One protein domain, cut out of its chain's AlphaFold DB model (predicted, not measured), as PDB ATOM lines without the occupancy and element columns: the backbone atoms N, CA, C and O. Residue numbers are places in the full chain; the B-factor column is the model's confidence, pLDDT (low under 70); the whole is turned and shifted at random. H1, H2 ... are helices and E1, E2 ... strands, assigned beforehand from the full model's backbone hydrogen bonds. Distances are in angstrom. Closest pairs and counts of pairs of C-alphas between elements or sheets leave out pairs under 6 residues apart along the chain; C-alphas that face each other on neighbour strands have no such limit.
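AT A GLANCE: This is residues 12 to 191 of the 447 residues of the protein "SUFU domain-containing protein" of Prevotella disiens FB035-09AN (UniProt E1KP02). Picture a head of two small antiparallel sheets with a long helical hairpin, H3 and H4, running out from it to one end. In the head, H5 packs on one face of the sheet E1 E6 E7 E8, and H2 crosses the other face between that sheet and the hairpin; the second sheet, E2 E3 E4 E5, has a long hairpin, E4 and E5, whose tip points away from the other sheet. The printed part has 180 residues with five named helices and eight named strands, in the order E1 H1 E2 H2 H3 H4 E3 E4 E5 E6 E7 E8 H5, and its class is mixed, helices and strands. The whole is loose, with a radius of gyration of the C-alphas of 19.9 A, and elongated, spanning 71 by 44 by 29 A.

IN THESE COORDINATES: Find C-alpha 12 at (-42.257, 32.070, 34.626), where E1 begins; it takes residues 12 to 14, and H1 follows at 15 to 19. Go on to E2 at residues 30 to 33, then to H2 at 38 to 52, 20.0 A long. H3, residues 54 to 74, covers 32.0 A. H4 starts at C-alpha 76, (-39.804, 29.745, 76.174), and runs 46.6 A to residue 107. Next come E3 at 109 to 113, E4 at 116 to 122, 19.1 A, E5 at 128 to 134, 17.0 A, E6 at 139 to 144, E7 at 148 to 153, 16.1 A, and E8 at 161 to 165. H5, residues 169 to 184, is 22.3 A long and ends at C-alpha 184, (-34.959, 41.107, 17.281).

HOW THE PARTS SIT: Begin at E1, an edge strand of the sheet E1 E6 E7 E8: N 13 and O 142 of E6 are 2.8 A apart, within hydrogen-bond range. E6, E7 and E8 form a meander, each strand the antiparallel neighbour of the one before; look for N 143 and O 150 at 2.8 A, and N 149 and O 164 at 2.9 A. H1 is on this sheet on the same face as H5, and the two touch, with the C-alphas of Leu 19 and Gln 181 closest at 6.0 A. H5 runs along the strands, at 8 degrees to E6 on the local plane, at a height over the sheet of 10.3 A. H2, on the opposite face, runs across the strands at 65 degrees to E6 on the local plane, at a height of 10.5 A. H2 touches residues 94 to 102 of H4 about perpendicular, at 74 degrees; the C-alphas of Val 42 and Tyr 98 are closest, 5.8 A. H3 and H4 form a helical hairpin and run opposite ways at a shallow tilt of 34 degrees, only just short of steep; their closest C-alphas, Val 72 and Gly 79, are 4.0 A apart. At its other end, H4 stands up from the sheet E2 E3 E4 E5. In that sheet E3, E4 and E5 form a second meander; check N 32 and O 110 at 2.8 A, N 118 and O 111 at 2.8 A, and N 131 and O 119 at 2.8 A. Between the sheets, the closest C-alphas of E2 and E8 are Asn 32 and Leu 164, 6.1 A. In H1 and H5 every O i to N i+4 pair is within hydrogen-bond range; H2 has 8 of 11, H3 13 of 17 and H4 27 of 28.

THE WHOLE: The two C-alphas farthest apart are Gly 75 and Asn 190, 70.9 A. The printed part, residues 12 to 191, has no cut. No link is long; those from H1 to E2 and from E7 to E8 are short, the others tight. In this predicted model the mean pLDDT of the printed part is 87.8, and residues 24 to 25 are under 70.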
ATOM      1  N   HIS A  12     -43.501  31.383  34.973       93.38
ATOM      2  CA  HIS A  12     -42.257  32.070  34.626       93.38
ATOM      3  C   HIS A  12     -41.864  31.669  33.205       93.38
ATOM      4  O   HIS A  12     -42.029  30.503  32.842       93.38
ATOM      5  N   ILE A  13     -41.439  32.646  32.411       93.44
ATOM      6  CA  ILE A  13     -40.968  32.495  31.037       93.44
ATOM      7  C   ILE A  13     -39.712  33.358  30.905       93.44
ATOM      8  O   ILE A  13     -39.761  34.556  31.187       93.44
ATOM      9  N   THR A  14     -38.596  32.767  30.490       94.56
ATOM     10  CA  THR A  14     -37.376  33.536  30.185       94.56
ATOM     11  C   THR A  14     -37.497  34.226  28.825       94.56
ATOM     12  O   THR A  14     -38.299  33.812  27.987       94.56
ATOM     13  N   LYS A  15     -36.672  35.243  28.552       92.81
ATOM     14  CA  LYS A  15     -36.589  35.878  27.224       92.81
ATOM     15  C   LYS A  15     -36.453  34.860  26.079       92.81
ATOM     16  O   LYS A  15     -37.214  34.911  25.116       92.81
ATOM     17  N   ASP A  16     -35.543  33.896  26.212       93.69
ATOM     18  CA  ASP A  16     -35.287  32.875  25.184       93.69
ATOM     19  C   ASP A  16     -36.469  31.922  24.972       93.69
ATOM     20  O   ASP A  16     -36.674  31.400  23.875       93.69
ATOM     21  N   GLU A  17     -37.224  31.629  26.032       94.62
ATOM     22  CA  GLU A  17     -38.448  30.832  25.940       94.62
ATOM     23  C   GLU A  17     -39.568  31.628  25.277       94.62
ATOM     24  O   GLU A  17     -40.277  31.084  24.432       94.62
ATOM     25  N   ALA A  18     -39.696  32.909  25.631       92.25
ATOM     26  CA  ALA A  18     -40.670  33.819  25.053       92.25
ATOM     27  C   ALA A  18     -40.469  33.936  23.537       92.25
ATOM     28  O   ALA A  18     -41.392  33.645  22.785       92.25
ATOM     29  N   LEU A  19     -39.248  34.225  23.072       91.81
ATOM     30  CA  LEU A  19     -38.935  34.368  21.642       91.81
ATOM     31  C   LEU A  19     -39.259  33.118  20.801       91.81
ATOM     32  O   LEU A  19     -39.479  33.233  19.597       91.81
ATOM     33  N   LYS A  20     -39.351  31.930  21.414       92.81
ATOM     34  CA  LYS A  20     -39.718  30.667  20.742       92.81
ATOM     35  C   LYS A  20     -41.226  30.417  20.665       92.81
ATOM     36  O   LYS A  20     -41.637  29.437  20.039       92.81
ATOM     37  N   LEU A  21     -42.054  31.234  21.314       90.19
ATOM     38  CA  LEU A  21     -43.504  31.082  21.264       90.19
ATOM     39  C   LEU A  21     -44.027  31.404  19.859       90.19
ATOM     40  O   LEU A  21     -43.615  32.371  19.220       90.19
ATOM     41  N   LEU A  22     -44.962  30.579  19.385       77.12
ATOM     42  CA  LEU A  22     -45.716  30.862  18.169       77.12
ATOM     43  C   LEU A  22     -46.761  31.922  18.489       77.12
ATOM     44  O   LEU A  22     -47.629  31.688  19.332       77.12
ATOM     45  N   ILE A  23     -46.691  33.059  17.805       75.31
ATOM     46  CA  ILE A  23     -47.671  34.131  17.965       75.31
ATOM     47  C   ILE A  23     -48.369  34.363  16.644       75.31
ATOM     48  O   ILE A  23     -47.766  34.334  15.569       75.31
ATOM     49  N   HIS A  24     -49.677  34.543  16.742       57.53
ATOM     50  CA  HIS A  24     -50.558  34.768  15.618       57.53
ATOM     51  C   HIS A  24     -51.077  36.205  15.697       57.53
ATOM     52  O   HIS A  24     -51.800  36.538  16.631       57.53
ATOM     53  N   GLY A  25     -50.729  37.034  14.709       68.50
ATOM     54  CA  GLY A  25     -51.261  38.393  14.554       68.50
ATOM     55  C   GLY A  25     -50.223  39.504  14.728       68.50
ATOM     56  O   GLY A  25     -49.121  39.275  15.224       68.50
ATOM     57  N   ARG A  26     -50.581  40.716  14.281       81.56
ATOM     58  CA  ARG A  26     -49.811  41.939  14.552       81.56
ATOM     59  C   ARG A  26     -50.049  42.348  16.016       81.56
ATOM     60  O   ARG A  26     -51.195  42.258  16.456       81.56
ATOM     61  N   PRO A  27     -49.009  42.745  16.772       89.00
ATOM     62  CA  PRO A  27     -49.207  43.233  18.129       89.00
ATOM     63  C   PRO A  27     -50.011  44.533  18.121       89.00
ATOM     64  O   PRO A  27     -49.922  45.324  17.183       89.00
ATOM     65  N   GLU A  28     -50.777  44.749  19.184       87.12
ATOM     66  CA  GLU A  28     -51.519  45.990  19.408       87.12
ATOM     67  C   GLU A  28     -50.914  46.780  20.575       87.12
ATOM     68  O   GLU A  28     -50.470  46.160  21.557       87.12
ATOM     69  N   PRO A  29     -50.981  48.124  20.535       89.38
ATOM     70  CA  PRO A  29     -50.611  48.944  21.673       89.38
ATOM     71  C   PRO A  29     -51.419  48.595  22.928       89.38
ATOM     72  O   PRO A  29     -52.620  48.319  22.867       89.38
ATOM     73  N   VAL A  30     -50.764  48.621  24.088       89.06
ATOM     74  CA  VAL A  30     -51.397  48.378  25.392       89.06
ATOM     75  C   VAL A  30     -51.082  49.516  26.339       89.06
ATOM     76  O   VAL A  30     -49.926  49.867  26.555       89.06
ATOM     77  N   VAL A  31     -52.125  50.031  26.980       89.50
ATOM     78  CA  VAL A  31     -52.019  51.070  28.003       89.50
ATOM     79  C   VAL A  31     -52.395  50.461  29.343       89.50
ATOM     80  O   VAL A  31     -53.399  49.756  29.469       89.50
ATOM     81  N   ASN A  32     -51.576  50.704  30.359       90.88
ATOM     82  CA  ASN A  32     -51.798  50.203  31.701       90.88
ATOM     83  C   ASN A  32     -51.677  51.318  32.731       90.88
ATOM     84  O   ASN A  32     -50.610  51.894  32.938       90.88
ATOM     85  N   GLN A  33     -52.775  51.551  33.441       88.44
ATOM     86  CA  GLN A  33     -52.796  52.400  34.617       88.44
ATOM     87  C   GLN A  33     -53.332  51.602  35.800       88.44
ATOM     88  O   GLN A  33     -54.372  50.938  35.730       88.44
ATOM     89  N   CYS A  34     -52.628  51.662  36.928       88.81
ATOM     90  CA  CYS A  34     -53.028  50.921  38.112       88.81
ATOM     91  C   CYS A  34     -54.322  51.476  38.714       88.81
ATOM     92  O   CYS A  34     -54.341  52.532  39.348       88.81
ATOM     93  N   ASN A  35     -55.410  50.714  38.596       88.75
ATOM     94  CA  ASN A  35     -56.702  51.027  39.215       88.75
ATOM     95  C   ASN A  35     -56.937  50.308  40.559       88.75
ATOM     96  O   ASN A  35     -57.954  50.530  41.215       88.75
ATOM     97  N   LYS A  36     -56.006  49.453  41.000       93.06
ATOM     98  CA  LYS A  36     -56.159  48.645  42.219       93.06
ATOM     99  C   LYS A  36     -55.608  49.369  43.452       93.06
ATOM    100  O   LYS A  36     -54.782  50.271  43.350       93.06
ATOM    101  N   SER A  37     -56.072  48.971  44.639       94.31
ATOM    102  CA  SER A  37     -55.621  49.560  45.906       94.31
ATOM    103  C   SER A  37     -54.281  48.990  46.379       94.31
ATOM    104  O   SER A  37     -53.890  47.878  46.016       94.31
ATOM    105  N   LEU A  38     -53.625  49.708  47.293       93.81
ATOM    106  CA  LEU A  38     -52.428  49.238  48.002       93.81
ATOM    107  C   LEU A  38     -52.656  47.859  48.645       93.81
ATOM    108  O   LEU A  38     -51.817  46.968  48.534       93.81
ATOM    109  N   TRP A  39     -53.815  47.674  49.281       91.88
ATOM    110  CA  TRP A  39     -54.201  46.429  49.950       91.88
ATOM    111  C   TRP A  39     -54.478  45.281  48.983       91.88
ATOM    112  O   TRP A  39     -54.382  44.119  49.366       91.88
ATOM    113  N   TRP A  40     -54.808  45.590  47.732       92.62
ATOM    114  CA  TRP A  40     -54.918  44.588  46.685       92.62
ATOM    115  C   TRP A  40     -53.538  44.194  46.145       92.62
ATOM    116  O   TRP A  40     -53.265  43.001  45.986       92.62
ATOM    117  N   PHE A  41     -52.675  45.187  45.903       93.12
ATOM    118  CA  PHE A  41     -51.377  45.017  45.253       93.12
ATOM    119  C   PHE A  41     -50.339  44.364  46.164       93.12
ATOM    120  O   PHE A  41     -49.772  43.337  45.803       93.12
ATOM    121  N   VAL A  42     -50.103  44.918  47.360       92.00
ATOM    122  CA  VAL A  42     -48.984  44.498  48.222       92.00
ATOM    123  C   VAL A  42     -49.030  43.006  48.560       92.00
ATOM    124  O   VAL A  42     -48.011  42.344  48.366       92.00
ATOM    125  N   PRO A  43     -50.165  42.415  48.992       89.38
ATOM    126  CA  PRO A  43     -50.202  40.983  49.283       89.38
ATOM    127  C   PRO A  43     -49.870  40.120  48.059       89.38
ATOM    128  O   PRO A  43     -49.152  39.132  48.184       89.38
ATOM    129  N   ARG A  44     -50.349  40.507  46.869       90.75
ATOM    130  CA  ARG A  44     -50.080  39.792  45.610       90.75
ATOM    131  C   ARG A  44     -48.622  39.915  45.194       90.75
ATOM    132  O   ARG A  44     -48.016  38.911  44.850       90.75
ATOM    133  N   ALA A  45     -48.053  41.111  45.288       89.81
ATOM    134  CA  ALA A  45     -46.661  41.359  44.942       89.81
ATOM    135  C   ALA A  45     -45.701  40.602  45.877       89.81
ATOM    136  O   ALA A  45     -44.756  39.975  45.409       89.81
ATOM    137  N   VAL A  46     -45.988  40.553  47.184       88.88
ATOM    138  CA  VAL A  46     -45.195  39.778  48.157       88.88
ATOM    139  C   VAL A  46     -45.316  38.269  47.918       88.88
ATOM    140  O   VAL A  46     -44.315  37.556  47.983       88.88
ATOM    141  N   LEU A  47     -46.516  37.762  47.609       87.94
ATOM    142  CA  LEU A  47     -46.700  36.362  47.198       87.94
ATOM    143  C   LEU A  47     -45.969  36.056  45.882       87.94
ATOM    144  O   LEU A  47     -45.376  34.986  45.744       87.94
ATOM    145  N   GLY A  48     -45.975  37.001  44.943       86.81
ATOM    146  CA  GLY A  48     -45.205  36.947  43.706       86.81
ATOM    147  C   GLY A  48     -43.704  36.875  43.959       86.81
ATOM    148  O   GLY A  48     -43.035  36.029  43.374       86.81
ATOM    149  N   LEU A  49     -43.182  37.652  44.909       86.62
ATOM    150  CA  LEU A  49     -41.759  37.655  45.251       86.62
ATOM    151  C   LEU A  49     -41.262  36.287  45.733       86.62
ATOM    152  O   LEU A  49     -40.156  35.872  45.398       86.62
ATOM    153  N   TRP A  50     -42.089  35.545  46.478       85.50
ATOM    154  CA  TRP A  50     -41.779  34.163  46.867       85.50
ATOM    155  C   TRP A  50     -41.621  33.219  45.673       85.50
ATOM    156  O   TRP A  50     -40.910  32.221  45.785       85.50
ATOM    157  N   LYS A  51     -42.283  33.508  44.549       83.31
ATOM    158  CA  LYS A  51     -42.175  32.741  43.303       83.31
ATOM    159  C   LYS A  51     -41.023  33.222  42.427       83.31
ATOM    160  O   LYS A  51     -40.325  32.380  41.879       83.31
ATOM    161  N   GLN A  52     -40.808  34.533  42.354       84.62
ATOM    162  CA  GLN A  52     -39.736  35.159  41.576       84.62
ATOM    163  C   GLN A  52     -38.357  34.863  42.180       84.62
ATOM    164  O   GLN A  52     -37.450  34.403  41.498       84.62
ATOM    165  N   GLN A  53     -38.193  35.065  43.492       84.88
ATOM    166  CA  GLN A  53     -36.898  34.954  44.173       84.88
ATOM    167  C   GLN A  53     -36.973  34.049  45.419       84.88
ATOM    168  O   GLN A  53     -36.684  34.494  46.536       84.88
ATOM    169  N   PRO A  54     -37.304  32.747  45.271       87.06
ATOM    170  CA  PRO A  54     -37.550  31.845  46.400       87.06
ATOM    171  C   PRO A  54     -36.337  31.694  47.322       87.06
ATOM    172  O   PRO A  54     -36.488  31.668  48.541       87.06
ATOM    173  N   LYS A  55     -35.117  31.641  46.764       87.25
ATOM    174  CA  LYS A  55     -33.874  31.522  47.547       87.25
ATOM    175  C   LYS A  55     -33.617  32.765  48.399       87.25
ATOM    176  O   LYS A  55     -33.313  32.640  49.584       87.25
ATOM    177  N   ARG A  56     -33.772  33.957  47.812       86.06
ATOM    178  CA  ARG A  56     -33.603  35.233  48.519       86.06
ATOM    179  C   ARG A  56     -34.642  35.371  49.623       86.06
ATOM    180  O   ARG A  56     -34.286  35.686  50.752       86.06
ATOM    181  N   MET A  57     -35.898  35.047  49.320       87.31
ATOM    182  CA  MET A  57     -36.980  35.060  50.299       87.31
ATOM    183  C   MET A  57     -36.711  34.088  51.445       87.31
ATOM    184  O   MET A  57     -36.765  34.502  52.601       87.31
ATOM    185  N   ALA A  58     -36.338  32.841  51.150       87.81
ATOM    186  CA  ALA A  58     -35.991  31.858  52.171       87.81
ATOM    187  C   ALA A  58     -34.836  32.339  53.062       87.81
ATOM    188  O   ALA A  58     -34.948  32.262  54.282       87.81
ATOM    189  N   LEU A  59     -33.770  32.897  52.477       88.50
ATOM    190  CA  LEU A  59     -32.625  33.422  53.223       88.50
ATOM    191  C   LEU A  59     -33.011  34.609  54.117       88.50
ATOM    192  O   LEU A  59     -32.702  34.600  55.307       88.50
ATOM    193  N   THR A  60     -33.713  35.612  53.578       84.00
ATOM    194  CA  THR A  60     -34.157  36.778  54.356       84.00
ATOM    195  C   THR A  60     -35.070  36.347  55.497       84.00
ATOM    196  O   THR A  60     -34.837  36.731  56.640       84.00
ATOM    197  N   ASN A  61     -36.062  35.495  55.222       85.50
ATOM    198  CA  ASN A  61     -36.958  34.973  56.253       85.50
ATOM    199  C   ASN A  61     -36.168  34.199  57.314       85.50
ATOM    200  O   ASN A  61     -36.358  34.439  58.501       85.50
ATOM    201  N   PHE A  62     -35.233  33.336  56.913       86.88
ATOM    202  CA  PHE A  62     -34.404  32.565  57.838       86.88
ATOM    203  C   PHE A  62     -33.577  33.452  58.780       86.88
ATOM    204  O   PHE A  62     -33.554  33.200  59.983       86.88
ATOM    205  N   ILE A  63     -32.962  34.526  58.273       84.38
ATOM    206  CA  ILE A  63     -32.213  35.493  59.097       84.38
ATOM    207  C   ILE A  63     -33.123  36.134  60.157       84.38
ATOM    208  O   ILE A  63     -32.760  36.197  61.333       84.38
ATOM    209  N   TRP A  64     -34.331  36.555  59.771       80.62
ATOM    210  CA  TRP A  64     -35.307  37.128  60.704       80.62
ATOM    211  C   TRP A  64     -35.819  36.106  61.728       80.62
ATOM    212  O   TRP A  64     -36.019  36.441  62.896       80.62
ATOM    213  N   LEU A  65     -35.968  34.842  61.330       80.00
ATOM    214  CA  LEU A  65     -36.336  33.762  62.244       80.00
ATOM    215  C   LEU A  65     -35.235  33.473  63.277       80.00
ATOM    216  O   LEU A  65     -35.542  33.284  64.454       80.00
ATOM    217  N   LEU A  66     -33.959  33.501  62.877       83.56
ATOM    218  CA  LEU A  66     -32.827  33.374  63.804       83.56
ATOM    219  C   LEU A  66     -32.785  34.519  64.825       83.56
ATOM    220  O   LEU A  66     -32.495  34.282  66.000       83.56
ATOM    221  N   PHE A  67     -33.131  35.741  64.408       80.31
ATOM    222  CA  PHE A  67     -33.260  36.879  65.318       80.31
ATOM    223  C   PHE A  67     -34.324  36.622  66.396       80.31
ATOM    224  O   PHE A  67     -34.046  36.802  67.581       80.31
ATOM    225  N   GLY A  68     -35.501  36.110  66.022       75.06
ATOM    226  CA  GLY A  68     -36.551  35.730  66.977       75.06
ATOM    227  C   GLY A  68     -36.138  34.595  67.925       75.06
ATOM    228  O   GLY A  68     -36.429  34.644  69.120       75.06
ATOM    229  N   LEU A  69     -35.387  33.606  67.428       76.44
ATOM    230  CA  LEU A  69     -34.890  32.477  68.228       76.44
ATOM    231  C   LEU A  69     -33.819  32.869  69.256       76.44
ATOM    232  O   LEU A  69     -33.650  32.172  70.257       76.44
ATOM    233  N   SER A  70     -33.122  33.995  69.070       81.31
ATOM    234  CA  SER A  70     -32.127  34.478  70.042       81.31
ATOM    235  C   SER A  70     -32.727  34.763  71.432       81.31
ATOM    236  O   SER A  70     -32.048  34.592  72.448       81.31
ATOM    237  N   TYR A  71     -34.028  35.074  71.491       81.88
ATOM    238  CA  TYR A  71     -34.782  35.340  72.719       81.88
ATOM    239  C   TYR A  71     -35.150  34.076  73.509       81.88
ATOM    240  O   TYR A  71     -35.541  34.177  74.670       81.88
ATOM    241  N   VAL A  72     -34.966  32.873  72.944       82.44
ATOM    242  CA  VAL A  72     -35.210  31.597  73.650       82.44
ATOM    243  C   VAL A  72     -34.307  31.456  74.879       82.44
ATOM    244  O   VAL A  72     -34.711  30.859  75.875       82.44
ATOM    245  N   ARG A  73     -33.116  32.074  74.864       83.75
ATOM    246  CA  ARG A  73     -32.198  32.105  76.017       83.75
ATOM    247  C   ARG A  73     -32.786  32.810  77.246       83.75
ATOM    248  O   ARG A  73     -32.303  32.584  78.347       83.75
ATOM    249  N   LEU A  74     -33.818  33.636  77.063       84.12
ATOM    250  CA  LEU A  74     -34.530  34.344  78.130       84.12
ATOM    251  C   LEU A  74     -35.762  33.568  78.638       84.12
ATOM    252  O   LEU A  74     -36.413  34.002  79.584       84.12
ATOM    253  N   GLY A  75     -36.087  32.422  78.026       88.69
ATOM    254  CA  GLY A  75     -37.213  31.554  78.377       88.69
ATOM    255  C   GLY A  75     -38.169  31.300  77.206       88.69
ATOM    256  O   GLY A  75     -38.251  32.083  76.259       88.69
ATOM    257  N   THR A  76     -38.934  30.206  77.274       83.81
ATOM    258  CA  THR A  76     -39.804  29.745  76.174       83.81
ATOM    259  C   THR A  76     -40.850  30.784  75.760       83.81
ATOM    260  O   THR A  76     -41.061  30.992  74.569       83.81
ATOM    261  N   LEU A  77     -41.460  31.484  76.722       87.00
ATOM    262  CA  LEU A  77     -42.428  32.556  76.451       87.00
ATOM    263  C   LEU A  77     -41.803  33.693  75.626       87.00
ATOM    264  O   LEU A  77     -42.388  34.141  74.642       87.00
ATOM    265  N   TRP A  78     -40.596  34.122  75.997       85.81
ATOM    266  CA  TRP A  78     -39.856  35.177  75.302       85.81
ATOM    267  C   TRP A  78     -39.384  34.737  73.916       85.81
ATOM    268  O   TRP A  78     -39.397  35.543  72.991       85.81
ATOM    269  N   GLY A  79     -39.063  33.453  73.741       83.81
ATOM    270  CA  GLY A  79     -38.813  32.862  72.426       83.81
ATOM    271  C   GLY A  79     -40.029  32.929  71.494       83.81
ATOM    272  O   GLY A  79     -39.895  33.346  70.346       83.81
ATOM    273  N   VAL A  80     -41.228  32.582  71.983       85.44
ATOM    274  CA  VAL A  80     -42.469  32.664  71.184       85.44
ATOM    275  C   VAL A  80     -42.810  34.115  70.834       85.44
ATOM    276  O   VAL A  80     -43.105  34.413  69.677       85.44
ATOM    277  N   LEU A  81     -42.728  35.032  71.803       87.88
ATOM    278  CA  LEU A  81     -42.979  36.456  71.561       87.88
ATOM    279  C   LEU A  81     -41.959  37.060  70.586       87.88
ATOM    280  O   LEU A  81     -42.350  37.788  69.675       87.88
ATOM    281  N   GLY A  82     -40.675  36.714  70.723       85.12
ATOM    282  CA  GLY A  82     -39.614  37.145  69.812       85.12
ATOM    283  C   GLY A  82     -39.829  36.650  68.381       85.12
ATOM    284  O   GLY A  82     -39.664  37.415  67.433       85.12
ATOM    285  N   PHE A  83     -40.273  35.402  68.211       85.62
ATOM    286  CA  PHE A  83     -40.639  34.849  66.906       85.62
ATOM    287  C   PHE A  83     -41.824  35.590  66.265       85.62
ATOM    288  O   PHE A  83     -41.752  35.973  65.097       85.62
ATOM    289  N   LEU A  84     -42.900  35.838  67.022       87.19
ATOM    290  CA  LEU A  84     -44.069  36.574  66.522       87.19
ATOM    291  C   LEU A  84     -43.719  38.019  66.152       87.19
ATOM    292  O   LEU A  84     -44.173  38.515  65.121       87.19
ATOM    293  N   LEU A  85     -42.878  38.678  66.952       87.75
ATOM    294  CA  LEU A  85     -42.414  40.037  66.687       87.75
ATOM    295  C   LEU A  85     -41.518  40.094  65.443       87.75
ATOM    296  O   LEU A  85     -41.676  41.005  64.632       87.75
ATOM    297  N   ALA A  86     -40.639  39.109  65.243       86.12
ATOM    298  CA  ALA A  86     -39.825  39.002  64.033       86.12
ATOM    299  C   ALA A  86     -40.687  38.775  62.779       86.12
ATOM    300  O   ALA A  86     -40.485  39.443  61.765       86.12
ATOM    301  N   LEU A  87     -41.693  37.897  62.856       84.69
ATOM    302  CA  LEU A  87     -42.636  37.667  61.758       84.69
ATOM    303  C   LEU A  87     -43.453  38.930  61.442       84.69
ATOM    304  O   LEU A  87     -43.644  39.273  60.274       84.69
ATOM    305  N   PHE A  88     -43.918  39.642  62.467       87.19
ATOM    306  CA  PHE A  88     -44.642  40.901  62.305       87.19
ATOM    307  C   PHE A  88     -43.753  41.990  61.688       87.19
ATOM    308  O   PHE A  88     -44.148  42.623  60.709       87.19
ATOM    309  N   GLY A  89     -42.524  42.149  62.188       87.00
ATOM    310  CA  GLY A  89     -41.532  43.078  61.646       87.00
ATOM    311  C   GLY A  89     -41.193  42.788  60.183       87.00
ATOM    312  O   GLY A  89     -41.105  43.710  59.376       87.00
ATOM    313  N   LEU A  90     -41.100  41.512  59.807       85.19
ATOM    314  CA  LEU A  90     -40.866  41.105  58.424       85.19
ATOM    315  C   LEU A  90     -42.041  41.457  57.496       85.19
ATOM    316  O   LEU A  90     -41.830  41.956  56.391       85.19
ATOM    317  N   ASN A  91     -43.282  41.256  57.946       84.38
ATOM    318  CA  ASN A  91     -44.463  41.682  57.191       84.38
ATOM    319  C   ASN A  91     -44.513  43.209  57.036       84.38
ATOM    320  O   ASN A  91     -44.823  43.699  55.950       84.38
ATOM    321  N   ILE A  92     -44.147  43.963  58.080       88.31
ATOM    322  CA  ILE A  92     -44.000  45.425  58.001       88.31
ATOM    323  C   ILE A  92     -42.926  45.809  56.982       88.31
ATOM    324  O   ILE A  92     -43.157  46.705  56.174       88.31
ATOM    325  N   TYR A  93     -41.774  45.134  56.987       88.25
ATOM    326  CA  TYR A  93     -40.690  45.390  56.041       88.25
ATOM    327  C   TYR A  93     -41.138  45.188  54.587       88.25
ATOM    328  O   TYR A  93     -40.931  46.069  53.745       88.25
ATOM    329  N   TYR A  94     -41.804  44.067  54.289       88.25
ATOM    330  CA  TYR A  94     -42.340  43.812  52.953       88.25
ATOM    331  C   TYR A  94     -43.408  44.832  52.568       88.25
ATOM    332  O   TYR A  94     -43.358  45.381  51.468       88.25
ATOM    333  N   PHE A  95     -44.326  45.144  53.481       89.88
ATOM    334  CA  PHE A  95     -45.347  46.157  53.245       89.88
ATOM    335  C   PHE A  95     -44.730  47.526  52.944       89.88
ATOM    336  O   PHE A  95     -45.122  48.180  51.982       89.88
ATOM    337  N   TYR A  96     -43.731  47.948  53.721       89.44
ATOM    338  CA  TYR A  96     -43.024  49.208  53.516       89.44
ATOM    339  C   TYR A  96     -42.304  49.251  52.161       89.44
ATOM    340  O   TYR A  96     -42.406  50.245  51.440       89.44
ATOM    341  N   THR A  97     -41.623  48.166  51.789       86.56
ATOM    342  CA  THR A  97     -40.891  48.060  50.520       86.56
ATOM    343  C   THR A  97     -41.847  48.119  49.329       86.56
ATOM    344  O   THR A  97     -41.703  48.968  48.450       86.56
ATOM    345  N   TYR A  98     -42.896  47.293  49.337       90.12
ATOM    346  CA  TYR A  98     -43.868  47.239  48.245       90.12
ATOM    347  C   TYR A  98     -44.835  48.418  48.219       90.12
ATOM    348  O   TYR A  98     -45.424  48.691  47.178       90.12
ATOM    349  N   ARG A  99     -44.960  49.183  49.309       91.94
ATOM    350  CA  ARG A  99     -45.637  50.483  49.284       91.94
ATOM    351  C   ARG A  99     -44.912  51.481  48.378       91.94
ATOM    352  O   ARG A  99     -45.586  52.270  47.722       91.94
ATOM    353  N   LYS A 100     -43.573  51.462  48.325       87.75
ATOM    354  CA  LYS A 100     -42.806  52.328  47.408       87.75
ATOM    355  C   LYS A 100     -43.039  51.930  45.952       87.75
ATOM    356  O   LYS A 100     -43.356  52.790  45.141       87.75
ATOM    357  N   VAL A 101     -42.977  50.628  45.664       88.62
ATOM    358  CA  VAL A 101     -43.283  50.070  44.335       88.62
ATOM    359  C   VAL A 101     -44.719  50.407  43.919       88.62
ATOM    360  O   VAL A 101     -44.946  50.900  42.823       88.62
ATOM    361  N   TYR A 102     -45.686  50.242  44.828       91.94
ATOM    362  CA  TYR A 102     -47.074  50.638  44.593       91.94
ATOM    363  C   TYR A 102     -47.210  52.130  44.279       91.94
ATOM    364  O   TYR A 102     -47.976  52.487  43.393       91.94
ATOM    365  N   LYS A 103     -46.479  53.002  44.990       89.94
ATOM    366  CA  LYS A 103     -46.494  54.441  44.706       89.94
ATOM    367  C   LYS A 103     -46.035  54.704  43.270       89.94
ATOM    368  O   LYS A 103     -46.744  55.405  42.568       89.94
ATOM    369  N   ALA A 104     -44.931  54.096  42.832       85.31
ATOM    370  CA  ALA A 104     -44.449  54.227  41.457       85.31
ATOM    371  C   ALA A 104     -45.506  53.760  40.441       85.31
ATOM    372  O   ALA A 104     -45.937  54.539  39.601       85.31
ATOM    373  N   ILE A 105     -46.024  52.539  40.593       88.06
ATOM    374  CA  ILE A 105     -47.046  51.969  39.694       88.06
ATOM    375  C   ILE A 105     -48.347  52.792  39.676       88.06
ATOM    376  O   ILE A 105     -49.092  52.765  38.701       88.06
ATOM    377  N   LYS A 106     -48.666  53.493  40.769       89.12
ATOM    378  CA  LYS A 106     -49.841  54.368  40.845       89.12
ATOM    379  C   LYS A 106     -49.596  55.740  40.214       89.12
ATOM    380  O   LYS A 106     -50.560  56.378  39.809       89.12
ATOM    381  N   THR A 107     -48.343  56.186  40.181       86.88
ATOM    382  CA  THR A 107     -47.927  57.469  39.607       86.88
ATOM    383  C   THR A 107     -47.775  57.391  38.093       86.88
ATOM    384  O   THR A 107     -48.163  58.338  37.420       86.88
ATOM    385  N   PHE A 108     -47.238  56.292  37.564       88.62
ATOM    386  CA  PHE A 108     -46.962  56.171  36.135       88.62
ATOM    387  C   PHE A 108     -48.110  55.514  35.365       88.62
ATOM    388  O   PHE A 108     -48.717  54.543  35.826       88.62
ATOM    389  N   THR A 109     -48.343  56.009  34.153       91.12
ATOM    390  CA  THR A 109     -49.086  55.294  33.111       91.12
ATOM    391  C   THR A 109     -48.077  54.565  32.235       91.12
ATOM    392  O   THR A 109     -47.162  55.184  31.699       91.12
ATOM    393  N   TYR A 110     -48.223  53.251  32.103       91.31
ATOM    394  CA  TYR A 110     -47.380  52.452  31.219       91.31
ATOM    395  C   TYR A 110     -48.045  52.346  29.856       91.31
ATOM    396  O   TYR A 110     -49.242  52.075  29.765       91.31
ATOM    397  N   ARG A 111     -47.255  52.500  28.806       91.00
ATOM    398  CA  ARG A 111     -47.678  52.289  27.430       91.00
ATOM    399  C   ARG A 111     -46.690  51.349  26.764       91.00
ATOM    400  O   ARG A 111     -45.490  51.492  26.945       91.00
ATOM    401  N   MET A 112     -47.207  50.362  26.058       90.88
ATOM    402  CA  MET A 112     -46.435  49.369  25.329       90.88
ATOM    403  C   MET A 112     -46.845  49.447  23.867       90.88
ATOM    404  O   MET A 112     -48.015  49.212  23.569       90.88
ATOM    405  N   ASP A 113     -45.912  49.790  22.991       91.12
ATOM    406  CA  ASP A 113     -46.142  49.970  21.555       91.12
ATOM    407  C   ASP A 113     -44.844  49.765  20.745       91.12
ATOM    408  O   ASP A 113     -43.883  49.175  21.234       91.12
ATOM    409  N   GLU A 114     -44.791  50.184  19.487       87.50
ATOM    410  CA  GLU A 114     -43.611  50.031  18.631       87.50
ATOM    411  C   GLU A 114     -42.336  50.727  19.148       87.50
ATOM    412  O   GLU A 114     -41.242  50.321  18.753       87.50
ATOM    413  N   ASP A 115     -42.442  51.719  20.043       84.69
ATOM    414  CA  ASP A 115     -41.276  52.394  20.627       84.69
ATOM    415  C   ASP A 115     -40.653  51.601  21.792       84.69
ATOM    416  O   ASP A 115     -39.483  51.802  22.126       84.69
ATOM    417  N   GLY A 116     -41.421  50.717  22.440       89.56
ATOM    418  CA  GLY A 116     -41.008  49.990  23.641       89.56
ATOM    419  C   GLY A 116     -42.060  50.024  24.746       89.56
ATOM    420  O   GLY A 116     -43.252  50.203  24.504       89.56
ATOM    421  N   ILE A 117     -41.608  49.862  25.994       90.94
ATOM    422  CA  ILE A 117     -42.429  50.117  27.182       90.94
ATOM    423  C   ILE A 117     -42.098  51.510  27.723       90.94
ATOM    424  O   ILE A 117     -41.084  51.705  28.399       90.94
ATOM    425  N   SER A 118     -42.964  52.474  27.435       89.00
ATOM    426  CA  SER A 118     -42.866  53.858  27.891       89.00
ATOM    427  C   SER A 118     -43.595  54.083  29.214       89.00
ATOM    428  O   SER A 118     -44.683  53.554  29.454       89.00
ATOM    429  N   LEU A 119     -42.997  54.899  30.081       88.19
ATOM    430  CA  LEU A 119     -43.591  55.371  31.329       88.19
ATOM    431  C   LEU A 119     -43.932  56.843  31.179       88.19
ATOM    432  O   LEU A 119     -43.058  57.647  30.868       88.19
ATOM    433  N   TYR A 120     -45.178  57.192  31.467       88.25
ATOM    434  CA  TYR A 120     -45.667  58.561  31.437       88.25
ATOM    435  C   TYR A 120     -45.985  59.053  32.843       88.25
ATOM    436  O   TYR A 120     -46.555  58.316  33.654       88.25
ATOM    437  N   ILE A 121     -45.638  60.308  33.114       86.88
ATOM    438  CA  ILE A 121     -46.086  61.065  34.285       86.88
ATOM    439  C   ILE A 121     -47.131  62.083  33.857       86.88
ATOM    440  O   ILE A 121     -47.040  62.650  32.775       86.88
ATOM    441  N   THR A 122     -48.112  62.325  34.714       86.69
ATOM    442  CA  THR A 122     -49.072  63.414  34.519       86.69
ATOM    443  C   THR A 122     -48.537  64.666  35.206       86.69
ATOM    444  O   THR A 122     -48.273  64.628  36.410       86.69
ATOM    445  N   ALA A 123     -48.352  65.742  34.445       85.44
ATOM    446  CA  ALA A 123     -48.020  67.068  34.953       85.44
ATOM    447  C   ALA A 123     -49.227  67.738  35.635       85.44
ATOM    448  O   ALA A 123     -50.351  67.236  35.571       85.44
ATOM    449  N   ASP A 124     -48.989  68.866  36.309       83.69
ATOM    450  CA  ASP A 124     -50.015  69.578  37.086       83.69
ATOM    451  C   ASP A 124     -51.160  70.123  36.214       83.69
ATOM    452  O   ASP A 124     -52.298  70.212  36.673       83.69
ATOM    453  N   ASP A 125     -50.866  70.453  34.957       80.19
ATOM    454  CA  ASP A 125     -51.832  70.898  33.949       80.19
ATOM    455  C   ASP A 125     -52.656  69.740  33.354       80.19
ATOM    456  O   ASP A 125     -53.702  69.975  32.756       80.19
ATOM    457  N   GLY A 126     -52.221  68.493  33.570       83.75
ATOM    458  CA  GLY A 126     -52.807  67.283  33.003       83.75
ATOM    459  C   GLY A 126     -51.981  66.641  31.888       83.75
ATOM    460  O   GLY A 126     -52.342  65.543  31.464       83.75
ATOM    461  N   THR A 127     -50.881  67.249  31.434       85.19
ATOM    462  CA  THR A 127     -50.107  66.771  30.282       85.19
ATOM    463  C   THR A 127     -49.441  65.450  30.638       85.19
ATOM    464  O   THR A 127     -48.793  65.325  31.680       85.19
ATOM    465  N   LEU A 128     -49.576  64.439  29.782       86.81
ATOM    466  CA  LEU A 128     -48.801  63.211  29.906       86.81
ATOM    467  C   LEU A 128     -47.426  63.418  29.281       86.81
ATOM    468  O   LEU A 128     -47.298  63.556  28.067       86.81
ATOM    469  N   ILE A 129     -46.405  63.407  30.131       84.31
ATOM    470  CA  ILE A 129     -45.007  63.559  29.747       84.31
ATOM    471  C   ILE A 129     -44.350  62.188  29.786       84.31
ATOM    472  O   ILE A 129     -44.368  61.503  30.816       84.31
ATOM    473  N   ARG A 130     -43.738  61.795  28.671       85.69
ATOM    474  CA  ARG A 130     -42.931  60.580  28.594       85.69
ATOM    475  C   ARG A 130     -41.685  60.759  29.461       85.69
ATOM    476  O   ARG A 130     -40.860  61.629  29.210       85.69
ATOM    477  N   TYR A 131     -41.550  59.936  30.492       83.81
ATOM    478  CA  TYR A 131     -40.409  59.965  31.402       83.81
ATOM    479  C   TYR A 131     -39.241  59.128  30.869       83.81
ATOM    480  O   TYR A 131     -38.105  59.585  30.845       83.81
ATOM    481  N   ILE A 132     -39.522  57.899  30.432       83.88
ATOM    482  CA  ILE A 132     -38.519  56.968  29.902       83.88
ATOM    483  C   ILE A 132     -39.190  55.919  29.014       83.88
ATOM    484  O   ILE A 132     -40.338  55.545  29.259       83.88
ATOM    485  N   THR A 133     -38.464  55.411  28.017       87.25
ATOM    486  CA  THR A 133     -38.864  54.239  27.223       87.25
ATOM    487  C   THR A 133     -37.837  53.128  27.359       87.25
ATOM    488  O   THR A 133     -36.645  53.350  27.170       87.25
ATOM    489  N   THR A 134     -38.302  51.924  27.693       87.44
ATOM    490  CA  THR A 134     -37.465  50.725  27.765       87.44
ATOM    491  C   THR A 134     -37.656  49.860  26.517       87.44
ATOM    492  O   THR A 134     -38.780  49.408  26.283       87.44
ATOM    493  N   PRO A 135     -36.585  49.578  25.748       91.06
ATOM    494  CA  PRO A 135     -36.628  48.632  24.633       91.06
ATOM    495  C   PRO A 135     -37.010  47.219  25.081       91.06
ATOM    496  O   PRO A 135     -36.684  46.793  26.194       91.06
ATOM    497  N   TYR A 136     -37.626  46.447  24.190       91.94
ATOM    498  CA  TYR A 136     -38.092  45.091  24.499       91.94
ATOM    499  C   TYR A 136     -36.947  44.121  24.797       91.94
ATOM    500  O   TYR A 136     -37.074  43.198  25.602       91.94
ATOM    501  N   SER A 137     -35.788  44.369  24.203       89.44
ATOM    502  CA  SER A 137     -34.543  43.640  24.406       89.44
ATOM    503  C   SER A 137     -34.023  43.704  25.838       89.44
ATOM    504  O   SER A 137     -33.273  42.800  26.215       89.44
ATOM    505  N   GLN A 138     -34.435  44.692  26.641       91.88
ATOM    506  CA  GLN A 138     -34.094  44.772  28.063       91.88
ATOM    507  C   GLN A 138     -34.978  43.884  28.951       91.88
ATOM    508  O   GLN A 138     -34.733  43.803  30.150       91.88
ATOM    509  N   ILE A 139     -36.004  43.219  28.412       94.12
ATOM    510  CA  ILE A 139     -36.815  42.272  29.183       94.12
ATOM    511  C   ILE A 139     -36.045  40.966  29.337       94.12
ATOM    512  O   ILE A 139     -35.724  40.301  28.352       94.12
ATOM    513  N   LYS A 140     -35.808  40.578  30.589       94.31
ATOM    514  CA  LYS A 140     -35.063  39.376  30.952       94.31
ATOM    515  C   LYS A 140     -35.990  38.207  31.274       94.31
ATOM    516  O   LYS A 140     -35.865  37.125  30.699       94.31
ATOM    517  N   ASP A 141     -36.945  38.436  32.173       94.00
ATOM    518  CA  ASP A 141     -37.884  37.417  32.639       94.00
ATOM    519  C   ASP A 141     -39.315  37.960  32.686       94.00
ATOM    520  O   ASP A 141     -39.572  39.084  33.122       94.00
ATOM    521  N   ILE A 142     -40.267  37.121  32.276       94.75
ATOM    522  CA  ILE A 142     -41.701  37.413  32.279       94.75
ATOM    523  C   ILE A 142     -42.386  36.477  33.270       94.75
ATOM    524  O   ILE A 142     -42.268  35.252  33.193       94.75
ATOM    525  N   TYR A 143     -43.150  37.048  34.194       93.81
ATOM    526  CA  TYR A 143     -43.933  36.299  35.165       93.81
ATOM    527  C   TYR A 143     -45.412  36.632  35.016       93.81
ATOM    528  O   TYR A 143     -45.839  37.765  35.236       93.81
ATOM    529  N   LEU A 144     -46.211  35.622  34.690       92.56
ATOM    530  CA  LEU A 144     -47.648  35.757  34.500       92.56
ATOM    531  C   LEU A 144     -48.397  35.269  35.725       92.56
ATOM    532  O   LEU A 144     -48.226  34.125  36.149       92.56
ATOM    533  N   SER A 145     -49.252  36.126  36.268       91.00
ATOM    534  CA  SER A 145     -50.285  35.755  37.228       91.00
ATOM    535  C   SER A 145     -51.654  35.740  36.544       91.00
ATOM    536  O   SER A 145     -51.749  35.868  35.333       91.00
ATOM    537  N   LYS A 146     -52.729  35.585  37.318       88.75
ATOM    538  CA  LYS A 146     -54.101  35.759  36.823       88.75
ATOM    539  C   LYS A 146     -54.454  37.237  36.602       88.75
ATOM    540  O   LYS A 146     -55.209  37.548  35.695       88.75
ATOM    541  N   ASP A 147     -53.944  38.116  37.466       89.62
ATOM    542  CA  ASP A 147     -54.410  39.508  37.547       89.62
ATOM    543  C   ASP A 147     -53.327  40.543  37.173       89.62
ATOM    544  O   ASP A 147     -53.535  41.748  37.332       89.62
ATOM    545  N   TYR A 148     -52.130  40.089  36.791       92.00
ATOM    546  CA  TYR A 148     -51.030  40.961  36.386       92.00
ATOM    547  C   TYR A 148     -49.919  40.196  35.661       92.00
ATOM    548  O   TYR A 148     -49.730  38.993  35.868       92.00
ATOM    549  N   VAL A 149     -49.142  40.941  34.879       93.00
ATOM    550  CA  VAL A 149     -47.857  40.525  34.313       93.00
ATOM    551  C   VAL A 149     -46.749  41.304  35.015       93.00
ATOM    552  O   VAL A 149     -46.889  42.498  35.279       93.00
ATOM    553  N   TYR A 150     -45.667  40.620  35.370       92.69
ATOM    554  CA  TYR A 150     -44.471  41.221  35.945       92.69
ATOM    555  C   TYR A 150     -43.283  40.962  35.024       92.69
ATOM    556  O   TYR A 150     -43.021  39.813  34.668       92.69
ATOM    557  N   PHE A 151     -42.571  42.027  34.679       92.81
ATOM    558  CA  PHE A 151     -41.335  41.971  33.915       92.81
ATOM    559  C   PHE A 151     -40.162  42.273  34.835       92.81
ATOM    560  O   PHE A 151     -40.168  43.280  35.549       92.81
ATOM    561  N   GLU A 152     -39.166  41.401  34.801       92.94
ATOM    562  CA  GLU A 152     -37.832  41.676  35.317       92.94
ATOM    563  C   GLU A 152     -36.972  42.116  34.137       92.94
ATOM    564  O   GLU A 152     -36.937  41.445  33.101       92.94
ATOM    565  N   LEU A 153     -36.337  43.272  34.279       92.44
ATOM    566  CA  LEU A 153     -35.502  43.867  33.248       92.44
ATOM    567  C   LEU A 153     -34.027  43.564  33.529       92.44
ATOM    568  O   LEU A 153     -33.655  43.172  34.637       92.44
ATOM    569  N   GLU A 154     -33.187  43.744  32.517       90.81
ATOM    570  CA  GLU A 154     -31.734  43.684  32.666       90.81
ATOM    571  C   GLU A 154     -31.231  44.725  33.678       90.81
ATOM    572  O   GLU A 154     -31.831  45.785  33.855       90.81
ATOM    573  N   GLU A 155     -30.097  44.452  34.332       85.44
ATOM    574  CA  GLU A 155     -29.517  45.351  35.349       85.44
ATOM    575  C   GLU A 155     -29.113  46.723  34.786       85.44
ATOM    576  O   GLU A 155     -28.999  47.689  35.536       85.44
ATOM    577  N   THR A 156     -28.910  46.808  33.471       79.62
ATOM    578  CA  THR A 156     -28.639  48.053  32.744       79.62
ATOM    579  C   THR A 156     -29.887  48.912  32.531       79.62
ATOM    580  O   THR A 156     -29.761  50.054  32.102       79.62
ATOM    581  N   SER A 157     -31.085  48.389  32.810       81.50
ATOM    582  CA  SER A 157     -32.336  49.139  32.712       81.50
ATOM    583  C   SER A 157     -32.508  50.097  33.890       81.50
ATOM    584  O   SER A 157     -32.303  49.720  35.043       81.50
ATOM    585  N   GLU A 158     -32.984  51.314  33.630       77.50
ATOM    586  CA  GLU A 158     -33.213  52.316  34.683       77.50
ATOM    587  C   GLU A 158     -34.378  51.956  35.627       77.50
ATOM    588  O   GLU A 158     -34.420  52.401  36.774       77.50
ATOM    589  N   ILE A 159     -35.332  51.137  35.169       76.75
ATOM    590  CA  ILE A 159     -36.555  50.813  35.924       76.75
ATOM    591  C   ILE A 159     -36.395  49.515  36.729       76.75
ATOM    592  O   ILE A 159     -36.964  49.372  37.817       76.75
ATOM    593  N   GLY A 160     -35.649  48.547  36.193       84.00
ATOM    594  CA  GLY A 160     -35.420  47.218  36.767       84.00
ATOM    595  C   GLY A 160     -36.642  46.284  36.796       84.00
ATOM    596  O   GLY A 160     -36.499  45.099  36.506       84.00
ATOM    597  N   ILE A 161     -37.844  46.772  37.136       89.69
ATOM    598  CA  ILE A 161     -39.070  45.959  37.222       89.69
ATOM    599  C   ILE A 161     -40.328  46.695  36.749       89.69
ATOM    600  O   ILE A 161     -40.549  47.855  37.088       89.69
ATOM    601  N   ILE A 162     -41.227  45.992  36.057       90.94
ATOM    602  CA  ILE A 162     -42.511  46.548  35.594       90.94
ATOM    603  C   ILE A 162     -43.660  45.633  36.018       90.94
ATOM    604  O   ILE A 162     -43.581  44.415  35.883       90.94
ATOM    605  N   TYR A 163     -44.746  46.223  36.523       91.94
ATOM    606  CA  TYR A 163     -46.002  45.526  36.808       91.94
ATOM    607  C   TYR A 163     -47.103  46.076  35.905       91.94
ATOM    608  O   TYR A 163     -47.471  47.238  36.044       91.94
ATOM    609  N   LEU A 164     -47.676  45.228  35.053       92.25
ATOM    610  CA  LEU A 164     -48.870  45.552  34.273       92.25
ATOM    611  C   LEU A 164     -50.079  44.844  34.880       92.25
ATOM    612  O   LEU A 164     -50.162  43.616  34.872       92.25
ATOM    613  N   ILE A 165     -51.019  45.610  35.431       91.94
ATOM    614  CA  ILE A 165     -52.222  45.063  36.068       91.94
ATOM    615  C   ILE A 165     -53.282  44.818  34.998       91.94
ATOM    616  O   ILE A 165     -53.849  45.768  34.467       91.94
ATOM    617  N   THR A 166     -53.569  43.559  34.692       90.06
ATOM    618  CA  THR A 166     -54.518  43.176  33.641       90.06
ATOM    619  C   THR A 166     -55.162  41.830  33.962       90.06
ATOM    620  O   THR A 166     -54.531  40.957  34.556       90.06
ATOM    621  N   GLU A 167     -56.422  41.665  33.573       89.12
ATOM    622  CA  GLU A 167     -57.136  40.384  33.659       89.12
ATOM    623  C   GLU A 167     -56.923  39.525  32.398       89.12
ATOM    624  O   GLU A 167     -57.209  38.331  32.412       89.12
ATOM    625  N   ASP A 168     -56.370  40.117  31.334       89.50
ATOM    626  CA  ASP A 168     -56.030  39.453  30.076       89.50
ATOM    627  C   ASP A 168     -54.505  39.366  29.913       89.50
ATOM    628  O   ASP A 168     -53.867  40.070  29.123       89.50
ATOM    629  N   THR A 169     -53.890  38.533  30.753       90.75
ATOM    630  CA  THR A 169     -52.432  38.362  30.782       90.75
ATOM    631  C   THR A 169     -51.890  37.657  29.544       90.75
ATOM    632  O   THR A 169     -50.740  37.880  29.182       90.75
ATOM    633  N   GLU A 170     -52.699  36.818  28.891       88.50
ATOM    634  CA  GLU A 170     -52.303  36.103  27.674       88.50
ATOM    635  C   GLU A 170     -52.273  37.043  26.462       88.50
ATOM    636  O   GLU A 170     -51.334  36.959  25.676       88.50
ATOM    637  N   ARG A 171     -53.210  37.999  26.337       89.19
ATOM    638  CA  ARG A 171     -53.121  39.046  25.303       89.19
ATOM    639  C   ARG A 171     -51.882  39.914  25.484       89.19
ATOM    640  O   ARG A 171     -51.157  40.147  24.522       89.19
ATOM    641  N   VAL A 172     -51.607  40.360  26.713       90.44
ATOM    642  CA  VAL A 172     -50.393  41.145  27.004       90.44
ATOM    643  C   VAL A 172     -49.133  40.338  26.689       90.44
ATOM    644  O   VAL A 172     -48.197  40.887  26.115       90.44
ATOM    645  N   LEU A 173     -49.119  39.034  26.995       91.06
ATOM    646  CA  LEU A 173     -48.020  38.145  26.617       91.06
ATOM    647  C   LEU A 173     -47.876  38.006  25.097       91.06
ATOM    648  O   LEU A 173     -46.767  38.057  24.580       91.06
ATOM    649  N   GLY A 174     -48.979  37.832  24.373       91.56
ATOM    650  CA  GLY A 174     -48.960  37.783  22.915       91.56
ATOM    651  C   GLY A 174     -48.360  39.058  22.324       91.56
ATOM    652  O   GLY A 174     -47.438  38.985  21.519       91.56
ATOM    653  N   ASN A 175     -48.810  40.226  22.786       92.06
ATOM    654  CA  ASN A 175     -48.312  41.505  22.287       92.06
ATOM    655  C   ASN A 175     -46.833  41.723  22.638       92.06
ATOM    656  O   ASN A 175     -46.056  42.051  21.744       92.06
ATOM    657  N   ILE A 176     -46.419  41.498  23.895       92.44
ATOM    658  CA  ILE A 176     -45.024  41.728  24.303       92.44
ATOM    659  C   ILE A 176     -44.064  40.836  23.525       92.44
ATOM    660  O   ILE A 176     -43.042  41.305  23.037       92.44
ATOM    661  N   VAL A 177     -44.398  39.558  23.360       92.88
ATOM    662  CA  VAL A 177     -43.501  38.632  22.681       92.88
ATOM    663  C   VAL A 177     -43.483  38.899  21.174       92.88
ATOM    664  O   VAL A 177     -42.416  38.818  20.571       92.88
ATOM    665  N   SER A 178     -44.604  39.313  20.573       93.06
ATOM    666  CA  SER A 178     -44.621  39.791  19.185       93.06
ATOM    667  C   SER A 178     -43.701  40.995  18.997       93.06
ATOM    668  O   SER A 178     -42.885  41.001  18.077       93.06
ATOM    669  N   TYR A 179     -43.784  41.990  19.883       93.38
ATOM    670  CA  TYR A 179     -42.888  43.143  19.835       93.38
ATOM    671  C   TYR A 179     -41.418  42.740  20.022       93.38
ATOM    672  O   TYR A 179     -40.575  43.173  19.242       93.38
ATOM    673  N   MET A 180     -41.105  41.847  20.969       92.19
ATOM    674  CA  MET A 180     -39.747  41.316  21.165       92.19
ATOM    675  C   MET A 180     -39.202  40.628  19.903       92.19
ATOM    676  O   MET A 180     -38.062  40.869  19.514       92.19
ATOM    677  N   GLN A 181     -40.011  39.791  19.243       92.00
ATOM    678  CA  GLN A 181     -39.622  39.094  18.013       92.00
ATOM    679  C   GLN A 181     -39.404  40.062  16.842       92.00
ATOM    680  O   GLN A 181     -38.499  39.860  16.032       92.00
ATOM    681  N   LEU A 182     -40.229  41.107  16.733       91.88
ATOM    682  CA  LEU A 182     -40.092  42.133  15.698       91.88
ATOM    683  C   LEU A 182     -38.880  43.034  15.948       91.88
ATOM    684  O   LEU A 182     -38.188  43.395  14.997       91.88
ATOM    685  N   GLU A 183     -38.588  43.364  17.206       91.12
ATOM    686  CA  GLU A 183     -37.387  44.112  17.581       91.12
ATOM    687  C   GLU A 183     -36.116  43.304  17.264       91.12
ATOM    688  O   GLU A 183     -35.198  43.837  16.642       91.12
ATOM    689  N   GLU A 184     -36.089  42.003  17.586       89.88
ATOM    690  CA  GLU A 184     -34.959  41.107  17.281       89.88
ATOM    691  C   GLU A 184     -34.676  41.024  15.772       89.88
ATOM    692  O   GLU A 184     -33.520  41.030  15.342       89.88
ATOM    693  N   LYS A 185     -35.734  41.010  14.954       90.06
ATOM    694  CA  LYS A 185     -35.634  41.024  13.487       90.06
ATOM    695  C   LYS A 185     -35.390  42.412  12.894       90.06
ATOM    696  O   LYS A 185     -35.205  42.514  11.686       90.06
ATOM    697  N   GLN A 186     -35.386  43.468  13.711       86.56
ATOM    698  CA  GLN A 186     -35.337  44.873  13.277       86.56
ATOM    699  C   GLN A 186     -36.506  45.275  12.358       86.56
ATOM    700  O   GLN A 186     -36.422  46.246  11.610       86.56
ATOM    701  N   GLU A 187     -37.620  44.549  12.443       87.81
ATOM    702  CA  GLU A 187     -38.847  44.783  11.675       87.81
ATOM    703  C   GLU A 187     -39.836  45.678  12.434       87.81
ATOM    704  O   GLU A 187     -40.819  46.126  11.854       87.81
ATOM    705  N   ILE A 188     -39.575  45.981  13.715       84.19
ATOM    706  CA  ILE A 188     -40.454  46.825  14.542       84.19
ATOM    707  C   ILE A 188     -40.646  48.230  13.955       84.19
ATOM    708  O   ILE A 188     -41.735  48.780  14.027       84.19
ATOM    709  N   LYS A 189     -39.618  48.769  13.283       78.50
ATOM    710  CA  LYS A 189     -39.676  50.072  12.599       78.50
ATOM    711  C   LYS A 189     -40.633  50.088  11.405       78.50
ATOM    712  O   LYS A 189     -40.999  51.163  10.953       78.50
ATOM    713  N   ASN A 190     -41.011  48.915  10.900       79.00
ATOM    714  CA  ASN A 190     -41.968  48.772   9.809       79.00
ATOM    715  C   ASN A 190     -43.401  48.613  10.335       79.00
ATOM    716  O   ASN A 190     -44.320  48.456   9.539       79.00
ATOM    717  N   LEU A 191     -43.615  48.585  11.656       82.25
ATOM    718  CA  LEU A 191     -44.969  48.557  12.190       82.25
ATOM    719  C   LEU A 191     -45.627  49.930  12.010       82.25
ATOM    720  O   LEU A 191     -45.041  50.942  12.399       82.25
TER     721      LEU A 191